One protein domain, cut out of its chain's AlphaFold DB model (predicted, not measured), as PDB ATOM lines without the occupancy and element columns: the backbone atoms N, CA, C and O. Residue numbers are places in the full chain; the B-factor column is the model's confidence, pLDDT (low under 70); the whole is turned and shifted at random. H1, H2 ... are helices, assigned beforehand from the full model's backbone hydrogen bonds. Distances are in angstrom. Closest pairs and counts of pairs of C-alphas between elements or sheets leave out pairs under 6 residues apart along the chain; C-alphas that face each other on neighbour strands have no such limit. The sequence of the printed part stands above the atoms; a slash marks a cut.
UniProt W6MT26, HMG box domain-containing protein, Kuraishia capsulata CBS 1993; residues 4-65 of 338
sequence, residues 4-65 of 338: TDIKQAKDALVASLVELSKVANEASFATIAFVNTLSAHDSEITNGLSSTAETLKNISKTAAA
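AT A GLANCE: This is residues 4 to 65 of the 338 residues of the protein "HMG box domain-containing protein" of Kuraishia capsulata CBS 1993 (UniProt W6MT26). Two straight helices, the long H1 and the shorter H2, meet near their ends as a narrow, open V, with the loop of residues 39 to 44 at its tip. H2 folds back from the tip beside part of H1 and opens away from it, and H1 makes the longest axis. The printed part has 62 residues, with two named helices in the order H1, H2 and no named strand; the class is all helix. The whole is extended, with a radius of gyration of the C-alphas of 17.6 A and spans of 59 by 28 by 8 A.

IN THESE COORDINATES: H1, residues 4 to 38, begins at C-alpha 4 (179.833, 185.500, 187.124) and is 50.7 A long from first to last C-alpha. H2, residues 45 to 65, is 30.4 A long and ends at C-alpha 65 (165.896, 205.767, 163.929).

HOW THE PARTS SIT: H1 and H2 are close but not clearly touching; their closest C-alphas, those of Leu 38 and Ile 45, are 6.4 A apart. They run opposite ways at a shallow tilt of 20 degrees. In H1 and H2 every O i to N i+4 pair is within hydrogen-bond range.

THE WHOLE: The C-alphas farthest apart, those of Thr 4 and Ser 43, are 58.7 A apart. The printed part has no cut, and the link from H1 to H2 is short. Residues 41 to 47 have pLDDT under 70.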
ATOM      1  N   THR A   4     180.871 184.660 186.512       92.50
ATOM      2  CA  THR A   4     179.833 185.500 187.124       92.50
ATOM      3  C   THR A   4     179.232 186.471 186.110       92.50
ATOM      4  O   THR A   4     178.011 186.521 185.992       92.50
ATOM      5  N   ASP A   5     180.062 187.154 185.308       93.69
ATOM      6  CA  ASP A   5     179.603 188.088 184.262       93.69
ATOM      7  C   ASP A   5     178.665 187.373 183.273       93.69
ATOM      8  O   ASP A   5     177.634 187.904 182.867       93.69
ATOM      9  N   ILE A   6     179.020 186.136 182.902       93.88
ATOM     10  CA  ILE A   6     178.269 185.313 181.944       93.88
ATOM     11  C   ILE A   6     176.932 184.851 182.539       93.88
ATOM     12  O   ILE A   6     175.937 184.804 181.816       93.88
ATOM     13  N   LYS A   7     176.875 184.536 183.841       94.19
ATOM     14  CA  LYS A   7     175.605 184.253 184.534       94.19
ATOM     15  C   LYS A   7     174.720 185.496 184.557       94.19
ATOM     16  O   LYS A   7     173.639 185.463 183.985       94.19
ATOM     17  N   GLN A   8     175.235 186.618 185.060       95.56
ATOM     18  CA  GLN A   8     174.492 187.878 185.145       95.56
ATOM     19  C   GLN A   8     173.958 188.345 183.778       95.56
ATOM     20  O   GLN A   8     172.818 188.796 183.685       95.56
ATOM     21  N   ALA A   9     174.738 188.188 182.702       94.25
ATOM     22  CA  ALA A   9     174.294 188.490 181.340       94.25
ATOM     23  C   ALA A   9     173.172 187.554 180.846       94.25
ATOM     24  O   ALA A   9     172.248 188.009 180.172       94.25
ATOM     25  N   LYS A  10     173.218 186.258 181.191       96.31
ATOM     26  CA  LYS A  10     172.134 185.308 180.890       96.31
ATOM     27  C   LYS A  10     170.871 185.607 181.692       96.31
ATOM     28  O   LYS A  10     169.785 185.564 181.124       96.31
ATOM     29  N   ASP A  11     171.008 185.928 182.972       96.31
ATOM     30  CA  ASP A  11     169.877 186.190 183.862       96.31
ATOM     31  C   ASP A  11     169.167 187.498 183.460       96.31
ATOM     32  O   ASP A  11     167.940 187.540 183.370       96.31
ATOM     33  N   ALA A  12     169.931 188.533 183.081       96.38
ATOM     34  CA  ALA A  12     169.397 189.764 182.492       96.38
ATOM     35  C   ALA A  12     168.692 189.521 181.140       96.38
ATOM     36  O   ALA A  12     167.622 190.083 180.892       96.38
ATOM     37  N   LEU A  13     169.248 188.654 180.282       96.19
ATOM     38  CA  LEU A  13     168.603 188.259 179.026       96.19
ATOM     39  C   LEU A  13     167.264 187.556 179.294       96.19
ATOM     40  O   LEU A  13     166.246 187.960 178.733       96.19
ATOM     41  N   VAL A  14     167.234 186.564 180.190       96.75
ATOM     42  CA  VAL A  14     166.004 185.847 180.571       96.75
ATOM     43  C   VAL A  14     164.957 186.807 181.142       96.75
ATOM     44  O   VAL A  14     163.808 186.759 180.706       96.75
ATOM     45  N   ALA A  15     165.344 187.728 182.030       95.31
ATOM     46  CA  ALA A  15     164.436 188.749 182.557       95.31
ATOM     47  C   ALA A  15     163.823 189.621 181.442       95.31
ATOM     48  O   ALA A  15     162.612 189.844 181.433       95.31
ATOM     49  N   SER A  16     164.623 190.046 180.454       97.12
ATOM     50  CA  SER A  16     164.118 190.834 179.319       97.12
ATOM     51  C   SER A  16     163.147 190.058 178.417       97.12
ATOM     52  O   SER A  16     162.172 190.633 177.937       97.12
ATOM     53  N   LEU A  17     163.356 188.747 178.229       96.31
ATOM     54  CA  LEU A  17     162.432 187.887 177.479       96.31
ATOM     55  C   LEU A  17     161.109 187.666 178.231       96.31
ATOM     56  O   LEU A  17     160.050 187.633 177.602       96.31
ATOM     57  N   VAL A  18     161.153 187.535 179.561       96.75
ATOM     58  CA  VAL A  18     159.950 187.385 180.400       96.75
ATOM     59  C   VAL A  18     159.114 188.666 180.391       96.75
ATOM     60  O   VAL A  18     157.909 188.596 180.150       96.75
ATOM     61  N   GLU A  19     159.735 189.834 180.569       96.38
ATOM     62  CA  GLU A  19     159.004 191.107 180.538       96.38
ATOM     63  C   GLU A  19     158.464 191.414 179.129       96.38
ATOM     64  O   GLU A  19     157.321 191.844 178.992       96.38
ATOM     65  N   LEU A  20     159.206 191.082 178.062       94.38
ATOM     66  CA  LEU A  20     158.696 191.156 176.686       94.38
ATOM     67  C   LEU A  20     157.480 190.239 176.470       94.38
ATOM     68  O   LEU A  20     156.515 190.650 175.827       94.38
ATOM     69  N   SER A  21     157.489 189.019 177.019       93.94
ATOM     70  CA  SER A  21     156.337 188.110 176.950       93.94
ATOM     71  C   SER A  21     155.119 188.676 177.687       93.94
ATOM     72  O   SER A  21     154.004 188.622 177.166       93.94
ATOM     73  N   LYS A  22     155.321 189.280 178.863       95.75
ATOM     74  CA  LYS A  22     154.268 189.964 179.623       95.75
ATOM     75  C   LYS A  22     153.683 191.150 178.845       95.75
ATOM     76  O   LYS A  22     152.472 191.181 178.637       95.75
ATOM     77  N   VAL A  23     154.522 192.050 178.327       95.94
ATOM     78  CA  VAL A  23     154.091 193.204 177.514       95.94
ATOM     79  C   VAL A  23     153.364 192.759 176.237       95.94
ATOM     80  O   VAL A  23     152.350 193.350 175.873       95.94
ATOM     81  N   ALA A  24     153.811 191.683 175.580       93.00
ATOM     82  CA  ALA A  24     153.120 191.119 174.418       93.00
ATOM     83  C   ALA A  24     151.726 190.560 174.773       93.00
ATOM     84  O   ALA A  24     150.766 190.775 174.029       93.00
ATOM     85  N   ASN A  25     151.589 189.892 175.925       93.19
ATOM     86  CA  ASN A  25     150.293 189.425 176.422       93.19
ATOM     87  C   ASN A  25     149.365 190.607 176.756       93.19
ATOM     88  O   ASN A  25     148.219 190.620 176.303       93.19
ATOM     89  N   GLU A  26     149.851 191.625 177.470       94.25
ATOM     90  CA  GLU A  26     149.093 192.846 177.795       94.25
ATOM     91  C   GLU A  26     148.638 193.590 176.526       94.25
ATOM     92  O   GLU A  26     147.464 193.951 176.413       94.25
ATOM     93  N   ALA A  27     149.510 193.718 175.520       92.69
ATOM     94  CA  ALA A  27     149.159 194.281 174.216       92.69
ATOM     95  C   ALA A  27     148.070 193.462 173.490       92.69
ATOM     96  O   ALA A  27     147.182 194.040 172.854       92.69
ATOM     97  N   SER A  28     148.080 192.128 173.613       87.88
ATOM     98  CA  SER A  28     147.028 191.277 173.036       87.88
ATOM     99  C   SER A  28     145.664 191.501 173.706       87.88
ATOM    100  O   SER A  28     144.656 191.643 173.010       87.88
ATOM    101  N   PHE A  29     145.625 191.648 175.038       91.19
ATOM    102  CA  PHE A  29     144.401 191.985 175.771       91.19
ATOM    103  C   PHE A  29     143.892 193.388 175.425       91.19
ATOM    104  O   PHE A  29     142.695 193.551 175.191       91.19
ATOM    105  N   ALA A  30     144.783 194.380 175.321       88.50
ATOM    106  CA  ALA A  30     144.430 195.729 174.879       88.50
ATOM    107  C   ALA A  30     143.855 195.736 173.450       88.50
ATOM    108  O   ALA A  30     142.859 196.408 173.188       88.50
ATOM    109  N   THR A  31     144.415 194.927 172.544       85.31
ATOM    110  CA  THR A  31     143.911 194.772 171.168       85.31
ATOM    111  C   THR A  31     142.514 194.144 171.142       85.31
ATOM    112  O   THR A  31     141.634 194.628 170.433       85.31
ATOM    113  N   ILE A  32     142.272 193.102 171.946       87.69
ATOM    114  CA  ILE A  32     140.946 192.468 172.062       87.69
ATOM    115  C   ILE A  32     139.924 193.444 172.665       87.69
ATOM    116  O   ILE A  32     138.804 193.540 172.167       87.69
ATOM    117  N   ALA A  33     140.304 194.200 173.701       85.94
ATOM    118  CA  ALA A  33     139.455 195.238 174.283       85.94
ATOM    119  C   ALA A  33     139.093 196.311 173.244       85.94
ATOM    120  O   ALA A  33     137.916 196.621 173.089       85.94
ATOM    121  N   PHE A  34     140.069 196.793 172.469       84.50
ATOM    122  CA  PHE A  34     139.855 197.759 171.391       84.50
ATOM    123  C   PHE A  34     138.878 197.242 170.325       84.50
ATOM    124  O   PHE A  34     137.893 197.913 170.035       84.50
ATOM    125  N   VAL A  35     139.078 196.026 169.799       84.25
ATOM    126  CA  VAL A  35     138.172 195.418 168.800       84.25
ATOM    127  C   VAL A  35     136.748 195.254 169.345       84.25
ATOM    128  O   VAL A  35     135.780 195.544 168.638       84.25
ATOM    129  N   ASN A  36     136.602 194.858 170.613       84.06
ATOM    130  CA  ASN A  36     135.292 194.750 171.261       84.06
ATOM    131  C   ASN A  36     134.618 196.122 171.449       84.06
ATOM    132  O   ASN A  36     133.404 196.220 171.299       84.06
ATOM    133  N   THR A  37     135.383 197.179 171.747       82.62
ATOM    134  CA  THR A  37     134.866 198.553 171.874       82.62
ATOM    135  C   THR A  37     134.475 199.149 170.521       82.62
ATOM    136  O   THR A  37     133.413 199.762 170.424       82.62
ATOM    137  N   LEU A  38     135.270 198.920 169.466       77.00
ATOM    138  CA  LEU A  38     134.898 199.276 168.091       77.00
ATOM    139  C   LEU A  38     133.562 198.630 167.705       77.00
ATOM    140  O   LEU A  38     132.663 199.314 167.232       77.00
ATOM    141  N   SER A  39     133.399 197.339 168.011       74.31
ATOM    142  CA  SER A  39     132.185 196.558 167.717       74.31
ATOM    143  C   SER A  39     130.925 196.999 168.490       74.31
ATOM    144  O   SER A  39     129.892 196.341 168.383       74.31
ATOM    145  N   ALA A  40     131.002 198.064 169.296       76.12
ATOM    146  CA  ALA A  40     129.906 198.573 170.119       76.12
ATOM    147  C   ALA A  40     129.533 200.047 169.845       76.12
ATOM    148  O   ALA A  40     128.515 200.503 170.364       76.12
ATOM    149  N   HIS A  41     130.325 200.796 169.063       68.06
ATOM    150  CA  HIS A  41     130.196 202.259 168.920       68.06
ATOM    151  C   HIS A  41     130.505 202.759 167.490       68.06
ATOM    152  O   HIS A  41     131.391 203.592 167.302       68.06
ATOM    153  N   ASP A  42     129.760 202.292 166.480       66.81
ATOM    154  CA  ASP A  42     130.003 202.565 165.044       66.81
ATOM    155  C   ASP A  42     130.246 204.044 164.662       66.81
ATOM    156  O   ASP A  42     130.955 204.325 163.695       66.81
ATOM    157  N   SER A  43     129.680 205.011 165.396       62.12
ATOM    158  CA  SER A  43     129.672 206.432 165.015       62.12
ATOM    159  C   SER A  43     130.923 207.246 165.380       62.12
ATOM    160  O   SER A  43     131.105 208.324 164.819       62.12
ATOM    161  N   GLU A  44     131.779 206.785 166.300       63.38
ATOM    162  CA  GLU A  44     132.934 207.572 166.801       63.38
ATOM    163  C   GLU A  44     134.309 207.000 166.389       63.38
ATOM    164  O   GLU A  44     135.355 207.610 166.627       63.38
ATOM    165  N   ILE A  45     134.314 205.846 165.714       64.06
ATOM    166  CA  ILE A  45     135.501 205.032 165.388       64.06
ATOM    167  C   ILE A  45     136.583 205.797 164.614       64.06
ATOM    168  O   ILE A  45     137.779 205.649 164.885       64.06
ATOM    169  N   THR A  46     136.178 206.582 163.616       61.56
ATOM    170  CA  THR A  46     137.068 207.111 162.567       61.56
ATOM    171  C   THR A  46     138.156 208.039 163.111       61.56
ATOM    172  O   THR A  46     139.314 207.952 162.693       61.56
ATOM    173  N   ASN A  47     137.813 208.882 164.087       66.06
ATOM    174  CA  ASN A  47     138.732 209.858 164.672       66.06
ATOM    175  C   ASN A  47     139.766 209.181 165.593       66.06
ATOM    176  O   ASN A  47     140.968 209.426 165.472       66.06
ATOM    177  N   GLY A  48     139.314 208.274 166.469       71.75
ATOM    178  CA  GLY A  48     140.189 207.546 167.397       71.75
ATOM    179  C   GLY A  48     141.160 206.597 166.687       71.75
ATOM    180  O   GLY A  48     142.349 206.550 167.020       71.75
ATOM    181  N   LEU A  49     140.687 205.888 165.656       76.06
ATOM    182  CA  LEU A  49     141.526 205.000 164.849       76.06
ATOM    183  C   LEU A  49     142.614 205.780 164.088       76.06
ATOM    184  O   LEU A  49     143.756 205.326 164.025       76.06
ATOM    185  N   SER A  50     142.291 206.973 163.573       76.38
ATOM    186  CA  SER A  50     143.244 207.825 162.843       76.38
ATOM    187  C   SER A  50     144.395 208.301 163.737       76.38
ATOM    188  O   SER A  50     145.560 208.075 163.406       76.38
ATOM    189  N   SER A  51     144.088 208.848 164.920       79.06
ATOM    190  CA  SER A  51     145.109 209.273 165.895       79.06
ATOM    191  C   SER A  51     145.969 208.098 166.394       79.06
ATOM    192  O   SER A  51     147.191 208.217 166.541       79.06
ATOM    193  N   THR A  52     145.365 206.917 166.567       81.50
ATOM    194  CA  THR A  52     146.093 205.683 166.915       81.50
ATOM    195  C   THR A  52     147.058 205.267 165.798       81.50
ATOM    196  O   THR A  52     148.221 204.952 166.061       81.50
ATOM    197  N   ALA A  53     146.623 205.318 164.534       81.12
ATOM    198  CA  ALA A  53     147.455 204.990 163.379       81.12
ATOM    199  C   ALA A  53     148.613 205.987 163.176       81.12
ATOM    200  O   ALA A  53     149.715 205.581 162.805       81.12
ATOM    201  N   GLU A  54     148.404 207.278 163.439       85.50
ATOM    202  CA  GLU A  54     149.470 208.292 163.440       85.50
ATOM    203  C   GLU A  54     150.481 208.059 164.565       85.50
ATOM    204  O   GLU A  54     151.690 208.088 164.327       85.50
ATOM    205  N   THR A  55     150.002 207.730 165.766       84.50
ATOM    206  CA  THR A  55     150.855 207.371 166.908       84.50
ATOM    207  C   THR A  55     151.732 206.156 166.582       84.50
ATOM    208  O   THR A  55     152.945 206.200 166.784       84.50
ATOM    209  N   LEU A  56     151.164 205.106 165.976       84.25
ATOM    210  CA  LEU A  56     151.914 203.922 165.534       84.25
ATOM    211  C   LEU A  56     152.919 204.229 164.408       84.25
ATOM    212  O   LEU A  56     154.043 203.727 164.448       84.25
ATOM    213  N   LYS A  57     152.573 205.088 163.437       85.75
ATOM    214  CA  LYS A  57     153.516 205.563 162.402       85.75
ATOM    215  C   LYS A  57     154.695 206.320 163.022       85.75
ATOM    216  O   LYS A  57     155.838 206.091 162.633       85.75
ATOM    217  N   ASN A  58     154.433 207.174 164.012       88.38
ATOM    218  CA  ASN A  58     155.466 207.925 164.723       88.38
ATOM    219  C   ASN A  58     156.377 207.006 165.555       88.38
ATOM    220  O   ASN A  58     157.596 207.149 165.476       88.38
ATOM    221  N   ILE A  59     155.818 206.019 166.265       85.81
ATOM    222  CA  ILE A  59     156.587 204.999 167.006       85.81
ATOM    223  C   ILE A  59     157.436 204.141 166.056       85.81
ATOM    224  O   ILE A  59     158.606 203.892 166.331       85.81
ATOM    225  N   SER A  60     156.895 203.731 164.905       85.44
ATOM    226  CA  SER A  60     157.655 202.995 163.883       85.44
ATOM    227  C   SER A  60     158.830 203.826 163.343       85.44
ATOM    228  O   SER A  60     159.959 203.339 163.239       85.44
ATOM    229  N   LYS A  61     158.604 205.123 163.092       87.06
ATOM    230  CA  LYS A  61     159.631 206.065 162.623       87.06
ATOM    231  C   LYS A  61     160.734 206.316 163.661       87.06
ATOM    232  O   LYS A  61     161.900 206.403 163.277       87.06
ATOM    233  N   THR A  62     160.409 206.410 164.953       81.00
ATOM    234  CA  THR A  62     161.426 206.551 166.013       81.00
ATOM    235  C   THR A  62     162.163 205.239 166.278       81.00
ATOM    236  O   THR A  62     163.384 205.262 166.406       81.00
ATOM    237  N   ALA A  63     161.481 204.090 166.258       74.56
ATOM    238  CA  ALA A  63     162.116 202.774 166.365       74.56
ATOM    239  C   ALA A  63     163.129 202.529 165.230       74.56
ATOM    240  O   ALA A  63     164.264 202.124 165.488       74.56
ATOM    241  N   ALA A  64     162.770 202.865 163.985       73.19
ATOM    242  CA  ALA A  64     163.680 202.792 162.839       73.19
ATOM    243  C   ALA A  64     164.921 203.696 162.997       73.19
ATOM    244  O   ALA A  64     166.014 203.324 162.569       73.19
ATOM    245  N   ALA A  65     164.785 204.852 163.658       71.75
ATOM    246  CA  ALA A  65     165.896 205.767 163.929       71.75
ATOM    247  C   ALA A  65     166.854 205.283 165.041       71.75
ATOM    248  O   ALA A  65     167.991 205.751 165.103       71.75
TER     249      ALA A  65